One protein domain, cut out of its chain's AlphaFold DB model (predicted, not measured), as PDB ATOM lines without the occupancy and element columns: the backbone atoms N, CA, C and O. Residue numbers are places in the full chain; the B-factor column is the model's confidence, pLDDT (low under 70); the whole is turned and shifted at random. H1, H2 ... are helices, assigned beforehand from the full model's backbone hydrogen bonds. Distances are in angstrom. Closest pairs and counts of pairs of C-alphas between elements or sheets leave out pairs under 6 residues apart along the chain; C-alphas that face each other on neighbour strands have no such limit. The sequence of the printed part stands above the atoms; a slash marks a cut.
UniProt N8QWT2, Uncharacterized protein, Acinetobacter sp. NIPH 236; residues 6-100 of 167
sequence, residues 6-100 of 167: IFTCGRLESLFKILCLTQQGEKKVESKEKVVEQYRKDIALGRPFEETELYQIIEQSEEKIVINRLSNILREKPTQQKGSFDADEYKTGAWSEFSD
ATOM      1  N   ILE A   6      29.159 -26.004 -14.714       92.88
ATOM      2  CA  ILE A   6      29.085 -24.998 -13.650       92.88
ATOM      3  C   ILE A   6      29.646 -23.651 -14.114       92.88
ATOM      4  O   ILE A   6      29.038 -22.606 -13.871       92.88
ATOM      5  N   PHE A   7      30.746 -23.669 -14.870       93.94
ATOM      6  CA  PHE A   7      31.279 -22.474 -15.518       93.94
ATOM      7  C   PHE A   7      30.250 -21.855 -16.475       93.94
ATOM      8  O   PHE A   7      30.040 -20.641 -16.469       93.94
ATOM      9  N   THR A   8      29.568 -22.684 -17.270       94.69
ATOM     10  CA  THR A   8      28.509 -22.239 -18.193       94.69
ATOM     11  C   THR A   8      27.343 -21.604 -17.438       94.69
ATOM     12  O   THR A   8      26.901 -20.521 -17.819       94.69
ATOM     13  N   CYS A   9      26.908 -22.189 -16.321       95.31
ATOM     14  CA  CYS A   9      25.874 -21.599 -15.472       95.31
ATOM     15  C   CYS A   9      26.265 -20.203 -14.965       95.31
ATOM     16  O   CYS A   9      25.469 -19.265 -15.025       95.31
ATOM     17  N   GLY A  10      27.520 -20.027 -14.542       96.56
ATOM     18  CA  GLY A  10      28.045 -18.714 -14.166       96.56
ATOM     19  C   GLY A  10      27.947 -17.692 -15.304       96.56
ATOM     20  O   GLY A  10      27.511 -16.554 -15.099       96.56
ATOM     21  N   ARG A  11      28.300 -18.100 -16.530       96.94
ATOM     22  CA  ARG A  11      28.177 -17.243 -17.720       96.94
ATOM     23  C   ARG A  11      26.727 -16.854 -17.997       96.94
ATOM     24  O   ARG A  11      26.477 -15.687 -18.282       96.94
ATOM     25  N   LEU A  12      25.783 -17.788 -17.881       97.25
ATOM     26  CA  LEU A  12      24.355 -17.521 -18.084       97.25
ATOM     27  C   LEU A  12      23.814 -16.495 -17.080       97.25
ATOM     28  O   LEU A  12      23.122 -15.568 -17.491       97.25
ATOM     29  N   GLU A  13      24.202 -16.568 -15.801       97.06
ATOM     30  CA  GLU A  13      23.830 -15.532 -14.822       97.06
ATOM     31  C   GLU A  13      24.308 -14.143 -15.269       97.06
ATOM     32  O   GLU A  13      23.574 -13.153 -15.219       97.06
ATOM     33  N   SER A  14      25.555 -14.055 -15.729       96.62
ATOM     34  CA  SER A  14      26.112 -12.788 -16.197       96.62
ATOM     35  C   SER A  14      25.471 -12.312 -17.497       96.62
ATOM     36  O   SER A  14      25.262 -11.111 -17.658       96.62
ATOM     37  N   LEU A  15      25.078 -13.223 -18.387       96.38
ATOM     38  CA  LEU A  15      24.305 -12.888 -19.577       96.38
ATOM     39  C   LEU A  15      22.918 -12.336 -19.224       96.38
ATOM     40  O   LEU A  15      22.508 -11.332 -19.804       96.38
ATOM     41  N   PHE A  16      22.233 -12.908 -18.230       95.56
ATOM     42  CA  PHE A  16      20.981 -12.353 -17.709       95.56
ATOM     43  C   PHE A  16      21.174 -10.939 -17.154       95.56
ATOM     44  O   PHE A  16      20.392 -10.036 -17.443       95.56
ATOM     45  N   LYS A  17      22.256 -10.704 -16.402       93.00
ATOM     46  CA  LYS A  17      22.598  -9.359 -15.916       93.00
ATOM     47  C   LYS A  17      22.855  -8.383 -17.064       93.00
ATOM     48  O   LYS A  17      22.418  -7.240 -16.989       93.00
ATOM     49  N   ILE A  18      23.513  -8.824 -18.137       91.94
ATOM     50  CA  ILE A  18      23.718  -8.017 -19.347       91.94
ATOM     51  C   ILE A  18      22.378  -7.689 -20.010       91.94
ATOM     52  O   ILE A  18      22.126  -6.517 -20.266       91.94
ATOM     53  N   LEU A  19      21.502  -8.677 -20.217       91.94
ATOM     54  CA  LEU A  19      20.141  -8.470 -20.725       91.94
ATOM     55  C   LEU A  19      19.387  -7.424 -19.891       91.94
ATOM     56  O   LEU A  19      18.757  -6.506 -20.409       91.94
ATOM     57  N   CYS A  20      19.501  -7.532 -18.570       88.56
ATOM     58  CA  CYS A  20      18.871  -6.604 -17.651       88.56
ATOM     59  C   CYS A  20      19.392  -5.169 -17.788       88.56
ATOM     60  O   CYS A  20      18.599  -4.250 -17.582       88.56
ATOM     61  N   LEU A  21      20.681  -4.996 -18.101       85.75
ATOM     62  CA  LEU A  21      21.308  -3.699 -18.361       85.75
ATOM     63  C   LEU A  21      20.906  -3.140 -19.730       85.75
ATOM     64  O   LEU A  21      20.694  -1.940 -19.842       85.75
ATOM     65  N   THR A  22      20.780  -3.982 -20.763       80.12
ATOM     66  CA  THR A  22      20.401  -3.528 -22.113       80.12
ATOM     67  C   THR A  22      18.935  -3.111 -22.197       80.12
ATOM     68  O   THR A  22      18.611  -2.195 -22.938       80.12
ATOM     69  N   GLN A  23      18.056  -3.740 -21.411       79.50
ATOM     70  CA  GLN A  23      16.627  -3.411 -21.363       79.50
ATOM     71  C   GLN A  23      16.282  -2.223 -20.446       79.50
ATOM     72  O   GLN A  23      15.146  -1.747 -20.467       79.50
ATOM     73  N   GLN A  24      17.208  -1.754 -19.602       64.50
ATOM     74  CA  GLN A  24      16.932  -0.645 -18.687       64.50
ATOM     75  C   GLN A  24      17.165   0.721 -19.343       64.50
ATOM     76  O   GLN A  24      18.287   1.210 -19.419       64.50
ATOM     77  N   GLY A  25      16.060   1.387 -19.682       51.81
ATOM     78  CA  GLY A  25      15.774   2.678 -19.049       51.81
ATOM     79  C   GLY A  25      15.229   2.434 -17.632       51.81
ATOM     80  O   GLY A  25      14.607   1.403 -17.386       51.81
ATOM     81  N   GLU A  26      15.513   3.328 -16.685       42.06
ATOM     82  CA  GLU A  26      15.217   3.237 -15.242       42.06
ATOM     83  C   GLU A  26      13.827   2.652 -14.886       42.06
ATOM     84  O   GLU A  26      12.852   3.387 -14.768       42.06
ATOM     85  N   LYS A  27      13.697   1.331 -14.688       45.94
ATOM     86  CA  LYS A  27      12.684   0.684 -13.822       45.94
ATOM     87  C   LYS A  27      12.906  -0.835 -13.756       45.94
ATOM     88  O   LYS A  27      13.332  -1.460 -14.723       45.94
ATOM     89  N   LYS A  28      12.572  -1.424 -12.600       51.94
ATOM     90  CA  LYS A  28      12.618  -2.862 -12.232       51.94
ATOM     91  C   LYS A  28      14.010  -3.446 -11.948       51.94
ATOM     92  O   LYS A  28      14.562  -4.154 -12.785       51.94
ATOM     93  N   VAL A  29      14.553  -3.186 -10.754       53.00
ATOM     94  CA  VAL A  29      15.754  -3.866 -10.213       53.00
ATOM     95  C   VAL A  29      15.365  -5.050  -9.306       53.00
ATOM     96  O   VAL A  29      15.942  -6.124  -9.432       53.00
ATOM     97  N   GLU A  30      14.306  -4.929  -8.498       53.59
ATOM     98  CA  GLU A  30      13.950  -5.930  -7.470       53.59
ATOM     99  C   GLU A  30      13.481  -7.295  -8.004       53.59
ATOM    100  O   GLU A  30      13.782  -8.330  -7.412       53.59
ATOM    101  N   SER A  31      12.762  -7.349  -9.134       62.47
ATOM    102  CA  SER A  31      12.319  -8.637  -9.701       62.47
ATOM    103  C   SER A  31      13.480  -9.455 -10.276       62.47
ATOM    104  O   SER A  31      13.357 -10.663 -10.437       62.47
ATOM    105  N   LYS A  32      14.610  -8.809 -10.586       77.06
ATOM    106  CA  LYS A  32      15.756  -9.426 -11.268       77.06
ATOM    107  C   LYS A  32      16.701 -10.128 -10.295       77.06
ATOM    108  O   LYS A  32      17.268 -11.159 -10.640       77.06
ATOM    109  N   GLU A  33      16.844  -9.608  -9.078       82.81
ATOM    110  CA  GLU A  33      17.676 -10.234  -8.041       82.81
ATOM    111  C   GLU A  33      17.080 -11.564  -7.570       82.81
ATOM    112  O   GLU A  33      17.804 -12.554  -7.476       82.81
ATOM    113  N   LYS A  34      15.750 -11.632  -7.413       89.38
ATOM    114  CA  LYS A  34      15.040 -12.872  -7.057       89.38
ATOM    115  C   LYS A  34      15.265 -13.996  -8.073       89.38
ATOM    116  O   LYS A  34      15.513 -15.130  -7.674       89.38
ATOM    117  N   VAL A  35      15.236 -13.678  -9.371       92.81
ATOM    118  CA  VAL A  35      15.500 -14.650 -10.449       92.81
ATOM    119  C   VAL A  35      16.932 -15.190 -10.362       92.81
ATOM    120  O   VAL A  35      17.146 -16.393 -10.491       92.81
ATOM    121  N   VAL A  36      17.919 -14.331 -10.085       93.88
ATOM    122  CA  VAL A  36      19.326 -14.747  -9.925       93.88
ATOM    123  C   VAL A  36      19.523 -15.615  -8.681       93.88
ATOM    124  O   VAL A  36      20.221 -16.626  -8.735       93.88
ATOM    125  N   GLU A  37      18.915 -15.249  -7.555       94.00
ATOM    126  CA  GLU A  37      18.985 -16.052  -6.332       94.00
ATOM    127  C   GLU A  37      18.352 -17.429  -6.516       94.00
ATOM    128  O   GLU A  37      18.950 -18.434  -6.121       94.00
ATOM    129  N   GLN A  38      17.171 -17.488  -7.138       95.38
ATOM    130  CA  GLN A  38      16.506 -18.754  -7.420       95.38
ATOM    131  C   GLN A  38      17.320 -19.600  -8.399       95.38
ATOM    132  O   GLN A  38      17.506 -20.789  -8.161       95.38
ATOM    133  N   TYR A  39      17.893 -18.983  -9.434       96.00
ATOM    134  CA  TYR A  39      18.784 -19.662 -10.370       96.00
ATOM    135  C   TYR A  39      19.957 -20.341  -9.656       96.00
ATOM    136  O   TYR A  39      20.219 -21.522  -9.870       96.00
ATOM    137  N   ARG A  40      20.646 -19.635  -8.752       94.31
ATOM    138  CA  ARG A  40      21.756 -20.219  -7.981       94.31
ATOM    139  C   ARG A  40      21.313 -21.407  -7.132       94.31
ATOM    140  O   ARG A  40      22.040 -22.394  -7.073       94.31
ATOM    141  N   LYS A  41      20.143 -21.315  -6.489       94.06
ATOM    142  CA  LYS A  41      19.570 -22.420  -5.703       94.06
ATOM    143  C   LYS A  41      19.279 -23.628  -6.591       94.06
ATOM    144  O   LYS A  41      19.707 -24.725  -6.254       94.06
ATOM    145  N   ASP A  42      18.631 -23.415  -7.731       93.88
ATOM    146  CA  ASP A  42      18.294 -24.468  -8.691       93.88
ATOM    147  C   ASP A  42      19.553 -25.203  -9.180       93.88
ATOM    148  O   ASP A  42      19.621 -26.430  -9.101       93.88
ATOM    149  N   ILE A  43      20.590 -24.468  -9.592       92.50
ATOM    150  CA  ILE A  43      21.856 -25.068 -10.043       92.50
ATOM    151  C   ILE A  43      22.575 -25.804  -8.901       92.50
ATOM    152  O   ILE A  43      23.106 -26.897  -9.109       92.50
ATOM    153  N   ALA A  44      22.580 -25.244  -7.688       90.06
ATOM    154  CA  ALA A  44      23.183 -25.892  -6.522       90.06
ATOM    155  C   ALA A  44      22.469 -27.202  -6.141       90.06
ATOM    156  O   ALA A  44      23.119 -28.132  -5.665       90.06
ATOM    157  N   LEU A  45      21.159 -27.296  -6.396       90.81
ATOM    158  CA  LEU A  45      20.350 -28.507  -6.218       90.81
ATOM    159  C   LEU A  45      20.473 -29.503  -7.387       90.81
ATOM    160  O   LEU A  45      19.862 -30.569  -7.344       90.81
ATOM    161  N   GLY A  46      21.265 -29.187  -8.415       88.31
ATOM    162  CA  GLY A  46      21.485 -30.055  -9.573       88.31
ATOM    163  C   GLY A  46      20.400 -29.965 -10.645       88.31
ATOM    164  O   GLY A  46      20.317 -30.843 -11.503       88.31
ATOM    165  N   ARG A  47      19.560 -28.923 -10.613       90.81
ATOM    166  CA  ARG A  47      18.571 -28.688 -11.663       90.81
ATOM    167  C   ARG A  47      19.268 -28.272 -12.970       90.81
ATOM    168  O   ARG A  47      20.180 -27.437 -12.930       90.81
ATOM    169  N   PRO A  48      18.837 -28.793 -14.133       91.44
ATOM    170  CA  PRO A  48      19.320 -28.324 -15.427       91.44
ATOM    171  C   PRO A  48      19.067 -26.820 -15.620       91.44
ATOM    172  O   PRO A  48      18.002 -26.324 -15.253       91.44
ATOM    173  N   PHE A  49      20.014 -26.077 -16.202       93.12
ATOM    174  CA  PHE A  49      19.874 -24.635 -16.391       93.12
ATOM    175  C   PHE A  49      18.768 -24.349 -17.400       93.12
ATOM    176  O   PHE A  49      18.094 -23.334 -17.273       93.12
ATOM    177  N   GLU A  50      18.557 -25.255 -18.354       93.50
ATOM    178  CA  GLU A  50      17.527 -25.198 -19.387       93.50
ATOM    179  C   GLU A  50      16.115 -25.122 -18.784       93.50
ATOM    180  O   GLU A  50      15.211 -24.531 -19.370       93.50
ATOM    181  N   GLU A  51      15.927 -25.669 -17.581       93.44
ATOM    182  CA  GLU A  51      14.648 -25.663 -16.867       93.44
ATOM    183  C   GLU A  51      14.456 -24.445 -15.954       93.44
ATOM    184  O   GLU A  51      13.415 -24.309 -15.308       93.44
ATOM    185  N   THR A  52      15.457 -23.573 -15.852       95.12
ATOM    186  CA  THR A  52      15.400 -22.417 -14.954       95.12
ATOM    187  C   THR A  52      14.690 -21.238 -15.605       95.12
ATOM    188  O   THR A  52      14.851 -20.971 -16.797       95.12
ATOM    189  N   GLU A  53      13.965 -20.464 -14.795       95.00
ATOM    190  CA  GLU A  53      13.320 -19.218 -15.232       95.00
ATOM    191  C   GLU A  53      14.332 -18.252 -15.874       95.00
ATOM    192  O   GLU A  53      14.062 -17.654 -16.914       95.00
ATOM    193  N   LEU A  54      15.538 -18.148 -15.298       96.06
ATOM    194  CA  LEU A  54      16.606 -17.292 -15.816       96.06
ATOM    195  C   LEU A  54      16.964 -17.641 -17.264       96.06
ATOM    196  O   LEU A  54      17.075 -16.741 -18.098       96.06
ATOM    197  N   TYR A  55      17.143 -18.928 -17.570       96.12
ATOM    198  CA  TYR A  55      17.468 -19.362 -18.927       96.12
ATOM    199  C   TYR A  55      16.320 -19.082 -19.896       96.12
ATOM    200  O   TYR A  55      16.566 -18.535 -20.968       96.12
ATOM    201  N   GLN A  56      15.076 -19.368 -19.501       95.06
ATOM    202  CA  GLN A  56      13.895 -19.110 -20.331       95.06
ATOM    203  C   GLN A  56      13.769 -17.627 -20.704       95.06
ATOM    204  O   GLN A  56      13.497 -17.302 -21.859       95.06
ATOM    205  N   ILE A  57      14.045 -16.713 -19.765       93.69
ATOM    206  CA  ILE A  57      14.044 -15.269 -20.044       93.69
ATOM    207  C   ILE A  57      15.150 -14.887 -21.039       93.69
ATOM    208  O   ILE A  57      14.921 -14.069 -21.930       93.69
ATOM    209  N   ILE A  58      16.355 -15.454 -20.904       95.00
ATOM    210  CA  ILE A  58      17.448 -15.203 -21.857       95.00
ATOM    211  C   ILE A  58      17.080 -15.732 -23.249       95.00
ATOM    212  O   ILE A  58      17.309 -15.043 -24.240       95.00
ATOM    213  N   GLU A  59      16.538 -16.946 -23.329       94.94
ATOM    214  CA  GLU A  59      16.195 -17.617 -24.586       94.94
ATOM    215  C   GLU A  59      15.104 -16.868 -25.365       94.94
ATOM    216  O   GLU A  59      15.173 -16.780 -26.588       94.94
ATOM    217  N   GLN A  60      14.151 -16.252 -24.659       92.56
ATOM    218  CA  GLN A  60      13.094 -15.415 -25.239       92.56
ATOM    219  C   GLN A  60      13.554 -13.991 -25.597       92.56
ATOM    220  O   GLN A  60      12.755 -13.179 -26.065       92.56
ATOM    221  N   SER A  61      14.822 -13.644 -25.367       91.00
ATOM    222  CA  SER A  61      15.328 -12.304 -25.646       91.00
ATOM    223  C   SER A  61      15.405 -12.010 -27.146       91.00
ATOM    224  O   SER A  61      16.017 -12.751 -27.911       91.00
ATOM    225  N   GLU A  62      14.890 -10.849 -27.551       89.75
ATOM    226  CA  GLU A  62      15.046 -10.315 -28.912       89.75
ATOM    227  C   GLU A  62      16.335  -9.482 -29.086       89.75
ATOM    228  O   GLU A  62      16.693  -9.062 -30.192       89.75
ATOM    229  N   GLU A  63      17.078  -9.255 -27.998       90.00
ATOM    230  CA  GLU A  63      18.294  -8.445 -28.007       90.00
ATOM    231  C   GLU A  63      19.422  -9.177 -28.741       90.00
ATOM    232  O   GLU A  63      19.994 -10.152 -28.249       90.00
ATOM    233  N   LYS A  64      19.819  -8.670 -29.916       91.12
ATOM    234  CA  LYS A  64      20.844  -9.310 -30.768       91.12
ATOM    235  C   LYS A  64      22.145  -9.613 -30.027       91.12
ATOM    236  O   LYS A  64      22.797 -10.615 -30.320       91.12
ATOM    237  N   ILE A  65      22.564  -8.746 -29.107       90.94
ATOM    238  CA  ILE A  65      23.767  -8.972 -28.300       90.94
ATOM    239  C   ILE A  65      23.615 -10.184 -27.377       90.94
ATOM    240  O   ILE A  65      24.548 -10.980 -27.267       90.94
ATOM    241  N   VAL A  66      22.435 -10.357 -26.780       93.88
ATOM    242  CA  VAL A  66      22.117 -11.469 -25.882       93.88
ATOM    243  C   VAL A  66      22.032 -12.770 -26.672       93.88
ATOM    244  O   VAL A  66      22.718 -13.725 -26.321       93.88
ATOM    245  N   ILE A  67      21.331 -12.767 -27.810       94.62
ATOM    246  CA  ILE A  67      21.222 -13.923 -28.716       94.62
ATOM    247  C   ILE A  67      22.605 -14.413 -29.175       94.62
ATOM    248  O   ILE A  67      22.913 -15.609 -29.113       94.62
ATOM    249  N   ASN A  68      23.470 -13.499 -29.633       94.75
ATOM    250  CA  ASN A  68      24.805 -13.864 -30.117       94.75
ATOM    251  C   ASN A  68      25.694 -14.408 -28.985       94.75
ATOM    252  O   ASN A  68      26.450 -15.357 -29.204       94.75
ATOM    253  N   ARG A  69      25.598 -13.836 -27.778       94.50
ATOM    254  CA  ARG A  69      26.341 -14.315 -26.606       94.50
ATOM    255  C   ARG A  69      25.845 -15.674 -26.126       94.50
ATOM    256  O   ARG A  69      26.678 -16.560 -25.952       94.50
ATOM    257  N   LEU A  70      24.531 -15.875 -26.019       95.56
ATOM    258  CA  LEU A  70      23.936 -17.172 -25.690       95.56
ATOM    259  C   LEU A  70      24.414 -18.250 -26.666       95.56
ATOM    260  O   LEU A  70      24.936 -19.281 -26.252       95.56
ATOM    261  N   SER A  71      24.335 -17.967 -27.970       93.62
ATOM    262  CA  SER A  71      24.795 -18.889 -29.015       93.62
ATOM    263  C   SER A  71      26.269 -19.274 -28.841       93.62
ATOM    264  O   SER A  71      26.637 -20.429 -29.046       93.62
ATOM    265  N   ASN A  72      27.130 -18.331 -28.438       90.94
ATOM    266  CA  ASN A  72      28.537 -18.628 -28.170       90.94
ATOM    267  C   ASN A  72      28.734 -19.483 -26.919       90.94
ATOM    268  O   ASN A  72      29.562 -20.389 -26.964       90.94
ATOM    269  N   ILE A  73      28.000 -19.195 -25.836       92.88
ATOM    270  CA  ILE A  73      28.032 -19.978 -24.594       92.88
ATOM    271  C   ILE A  73      27.662 -21.435 -24.901       92.88
ATOM    272  O   ILE A  73      28.415 -22.351 -24.582       92.88
ATOM    273  N   LEU A  74      26.545 -21.655 -25.598       91.25
ATOM    274  CA  LEU A  74      26.026 -23.001 -25.860       91.25
ATOM    275  C   LEU A  74      26.846 -23.780 -26.901       91.25
ATOM    276  O   LEU A  74      26.905 -25.011 -26.854       91.25
ATOM    277  N   ARG A  75      27.542 -23.093 -27.821       87.81
ATOM    278  CA  ARG A  75      28.409 -23.735 -28.830       87.81
ATOM    279  C   ARG A  75      29.519 -24.585 -28.210       87.81
ATOM    280  O   ARG A  75      29.996 -25.524 -28.844       87.81
ATOM    281  N   GLU A  76      29.940 -24.262 -26.992       80.75
ATOM    282  CA  GLU A  76      31.009 -24.967 -26.282       80.75
ATOM    283  C   GLU A  76      30.579 -26.349 -25.763       80.75
ATOM    284  O   GLU A  76      31.446 -27.118 -25.349       80.75
ATOM    285  N   LYS A  77      29.281 -26.690 -25.870       79.88
ATOM    286  CA  LYS A  77      28.681 -27.978 -25.483       79.88
ATOM    287  C   LYS A  77      29.129 -28.399 -24.077       79.88
ATOM    288  O   LYS A  77      29.927 -29.339 -23.961       79.88
ATOM    289  N   PRO A  78      28.658 -27.702 -23.025       77.56
ATOM    290  CA  PRO A  78      29.053 -28.018 -21.662       77.56
ATOM    291  C   PRO A  78      28.811 -29.495 -21.372       77.56
ATOM    292  O   PRO A  78      27.774 -30.060 -21.726       77.56
ATOM    293  N   THR A  79      29.790 -30.150 -20.758       74.25
ATOM    294  CA  THR A  79      29.599 -31.526 -20.287       74.25
ATOM    295  C   THR A  79      28.479 -31.544 -19.259       74.25
ATOM    296  O   THR A  79      28.459 -30.648 -18.429       74.25
ATOM    297  N   GLN A  80      27.605 -32.555 -19.264       70.44
ATOM    298  CA  GLN A  80      26.597 -32.728 -18.209       70.44
ATOM    299  C   GLN A  80      27.224 -32.628 -16.812       70.44
ATOM    300  O   GLN A  80      28.370 -33.049 -16.617       70.44
ATOM    301  N   GLN A  81      26.467 -32.077 -15.859       67.50
ATOM    302  CA  GLN A  81      26.896 -31.923 -14.473       67.50
ATOM    303  C   GLN A  81      27.366 -33.274 -13.916       67.50
ATOM    304  O   GLN A  81      26.596 -34.222 -13.785       67.50
ATOM    305  N   LYS A  82      28.662 -33.366 -13.615       62.22
ATOM    306  CA  LYS A  82      29.266 -34.499 -12.916       62.22
ATOM    307  C   LYS A  82      29.940 -33.945 -11.668       62.22
ATOM    308  O   LYS A  82      30.998 -33.339 -11.783       62.22
ATOM    309  N   GLY A  83      29.326 -34.143 -10.505       65.75
ATOM    310  CA  GLY A  83      29.882 -33.732  -9.212       65.75
ATOM    311  C   GLY A  83      29.067 -32.669  -8.475       65.75
ATOM    312  O   GLY A  83      28.018 -32.222  -8.942       65.75
ATOM    313  N   SER A  84      29.553 -32.304  -7.288       79.62
ATOM    314  CA  SER A  84      28.988 -31.254  -6.438       79.62
ATOM    315  C   SER A  84      29.110 -29.873  -7.084       79.62
ATOM    316  O   SER A  84      30.014 -29.628  -7.879       79.62
ATOM    317  N   PHE A  85      28.219 -28.956  -6.712       87.38
ATOM    318  CA  PHE A  85      28.299 -27.557  -7.123       87.38
ATOM    319  C   PHE A  85      29.624 -26.913  -6.674       87.38
ATOM    320  O   PHE A  85      29.941 -26.919  -5.483       87.38
ATOM    321  N   ASP A  86      30.370 -26.337  -7.620       91.56
ATOM    322  CA  ASP A  86      31.608 -25.590  -7.369       91.56
ATOM    323  C   ASP A  86      31.346 -24.078  -7.484       91.56
ATOM    324  O   ASP A  86      31.134 -23.521  -8.567       91.56
ATOM    325  N   ALA A  87      31.352 -23.390  -6.343       92.31
ATOM    326  CA  ALA A  87      31.071 -21.961  -6.293       92.31
ATOM    327  C   ALA A  87      32.168 -21.099  -6.945       92.31
ATOM    328  O   ALA A  87      31.865 -20.008  -7.438       92.31
ATOM    329  N   ASP A  88      33.424 -21.542  -6.947       94.00
ATOM    330  CA  ASP A  88      34.539 -20.767  -7.492       94.00
ATOM    331  C   ASP A  88      34.592 -20.890  -9.012       94.00
ATOM    332  O   ASP A  88      34.770 -19.889  -9.718       94.00
ATOM    333  N   GLU A  89      34.317 -22.079  -9.539       93.50
ATOM    334  CA  GLU A  89      34.140 -22.281 -10.973       93.50
ATOM    335  C   GLU A  89      32.949 -21.472 -11.511       93.50
ATOM    336  O   GLU A  89      33.064 -20.784 -12.532       93.50
ATOM    337  N   TYR A  90      31.831 -21.469 -10.779       94.81
ATOM    338  CA  TYR A  90      30.654 -20.665 -11.109       94.81
ATOM    339  C   TYR A  90      30.990 -19.169 -11.178       94.81
ATOM    340  O   TYR A  90      30.706 -18.494 -12.174       94.81
ATOM    341  N   LYS A  91      31.651 -18.633 -10.142       95.69
ATOM    342  CA  LYS A  91      32.089 -17.226 -10.103       95.69
ATOM    343  C   LYS A  91      33.054 -16.902 -11.241       95.69
ATOM    344  O   LYS A  91      32.963 -15.819 -11.819       95.69
ATOM    345  N   THR A  92      33.947 -17.829 -11.583       95.94
ATOM    346  CA  THR A  92      34.896 -17.663 -12.691       95.94
ATOM    347  C   THR A  92      34.159 -17.553 -14.027       95.94
ATOM    348  O   THR A  92      34.468 -16.664 -14.824       95.94
ATOM    349  N   GLY A  93      33.137 -18.385 -14.248       95.50
ATOM    350  CA  GLY A  93      32.254 -18.297 -15.412       95.50
ATOM    351  C   GLY A  93      31.541 -16.950 -15.509       95.50
ATOM    352  O   GLY A  93      31.612 -16.276 -16.540       95.50
ATOM    353  N   ALA A  94      30.925 -16.511 -14.408       96.62
ATOM    354  CA  ALA A  94      30.251 -15.216 -14.337       96.62
ATOM    355  C   ALA A  94      31.207 -14.053 -14.645       96.62
ATOM    356  O   ALA A  94      30.948 -13.220 -15.520       96.62
ATOM    357  N   TRP A  95      32.365 -14.029 -13.987       96.38
ATOM    358  CA  TRP A  95      33.372 -13.001 -14.217       96.38
ATOM    359  C   TRP A  95      33.877 -13.000 -15.662       96.38
ATOM    360  O   TRP A  95      34.008 -11.929 -16.256       96.38
ATOM    361  N   SER A  96      34.123 -14.176 -16.246       95.12
ATOM    362  CA  SER A  96      34.604 -14.312 -17.622       95.12
ATOM    363  C   SER A  96      33.638 -13.682 -18.628       95.12
ATOM    364  O   SER A  96      34.055 -12.876 -19.463       95.12
ATOM    365  N   GLU A  97      32.344 -14.001 -18.537       95.94
ATOM    366  CA  GLU A  97      31.325 -13.465 -19.446       95.94
ATOM    367  C   GLU A  97      31.175 -11.947 -19.298       95.94
ATOM    368  O   GLU A  97      31.184 -11.209 -20.288       95.94
ATOM    369  N   PHE A  98      31.093 -11.460 -18.058       94.25
ATOM    370  CA  PHE A  98      30.921 -10.036 -17.793       94.25
ATOM    371  C   PHE A  98      32.160  -9.214 -18.181       94.25
ATOM    372  O   PHE A  98      32.047  -8.107 -18.715       94.25
ATOM    373  N   SER A  99      33.356  -9.759 -17.955       94.88
ATOM    374  CA  SER A  99      34.624  -9.159 -18.373       94.88
ATOM    375  C   SER A  99      34.698  -9.039 -19.896       94.88
ATOM    376  O   SER A  99      34.976  -7.958 -20.417       94.88
ATOM    377  N   ASP A 100      34.361 -10.105 -20.626       94.88
ATOM    378  CA  ASP A 100      34.314 -10.081 -22.088       94.88
ATOM    379  C   ASP A 100      33.265  -9.088 -22.620       94.88
ATOM    380  O   ASP A 100      33.520  -8.379 -23.597       94.88
TER     381      ASP A 100
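Overview. This is residues 6 to 100 of the 167 residues of an uncharacterized protein of Acinetobacter sp. NIPH 236 (UniProt N8QWT2). A long helix, H1, runs through the middle of the domain, and the other four helices surround it. H2 and H4 run nearly along it but the opposite way, short H3 lies crosswise between H2 and H4 on one side of H1, and H5 crosses H1 closely on the side away from H3. The long link of residues 76 to 86 passes round the end of H1 where Ile 6 lies. The printed part has 95 residues with five named helices, H1 to H5 in order along the chain, and no named strand; its class is all helix. It is compact, with a radius of gyration of the C-alphas of 12.7 A, and only just elongated, with spans of 40 by 27 by 23 A.

Along the chain. H1 holds residues 6 to 22 and is 24.7 A from first to last C-alpha, beginning at C-alpha 6 at (29.085, -24.998, -13.650). H2, residues 30 to 44, is 22.0 A long. H3, residues 53 to 59, is 9.9 A long and begins at C-alpha 53 at (13.320, -19.218, -15.232). H4, residues 64 to 75, is 16.4 A long. H5, residues 87 to 100, is 20.0 A long and ends at C-alpha 100 at (34.314, -10.081, -22.088).

Arrangement. H1 is the hub and touches the four other helices. H1 and H2 form a helical hairpin, at a shallow tilt of 9 degrees, opposite ways; their closest C-alphas, those of Glu 13 and Val 36, are 6.7 A apart. H1 touches H3 with residues 12 to 19 alone, the closest C-alphas being those of Phe 16 and Ile 58 at 6.1 A; at 71 degrees the two are only just about perpendicular. H3 also touches H2, about perpendicular at 78 degrees, with C-alphas 54 and 35 closest at 6.1 A. H3 touches H4, about perpendicular at 74 degrees, with C-alphas 58 and 66 closest at 7.2 A. H4 touches H1 at a shallow tilt of 4 degrees, opposite ways, with C-alphas 66 and 19 closest at 6.3 A. H5 touches H1 at a steep tilt of 42 degrees, the same way, with 37 pairs of C-alphas within 8 A; the closest are those of Gly 10 and Ala 94, 4.1 A apart. The helix packing is mostly crossed, only just: 2 of 6 touching pairs are at a shallow tilt. H5 is apart from H2, H3 and H4, and H2 is apart from H4. Every O i to N i+4 pair is within hydrogen-bond range in H1, H3, H4 and H5, and 9 of 11 are in H2.

Size, cuts and confidence. The two C-alphas farthest apart, those of Glu 26 and Lys 82, are 40.3 A from each other. The printed part has no cut. The link from H4 to H5, 11 residues, is long, and the link from H3 to H4, 4 residues, is tight. The mean pLDDT of the printed part is 87.6; residues 24 to 31, of which 30 and 31 belong to H2, and residues 81 to 83 are under 70.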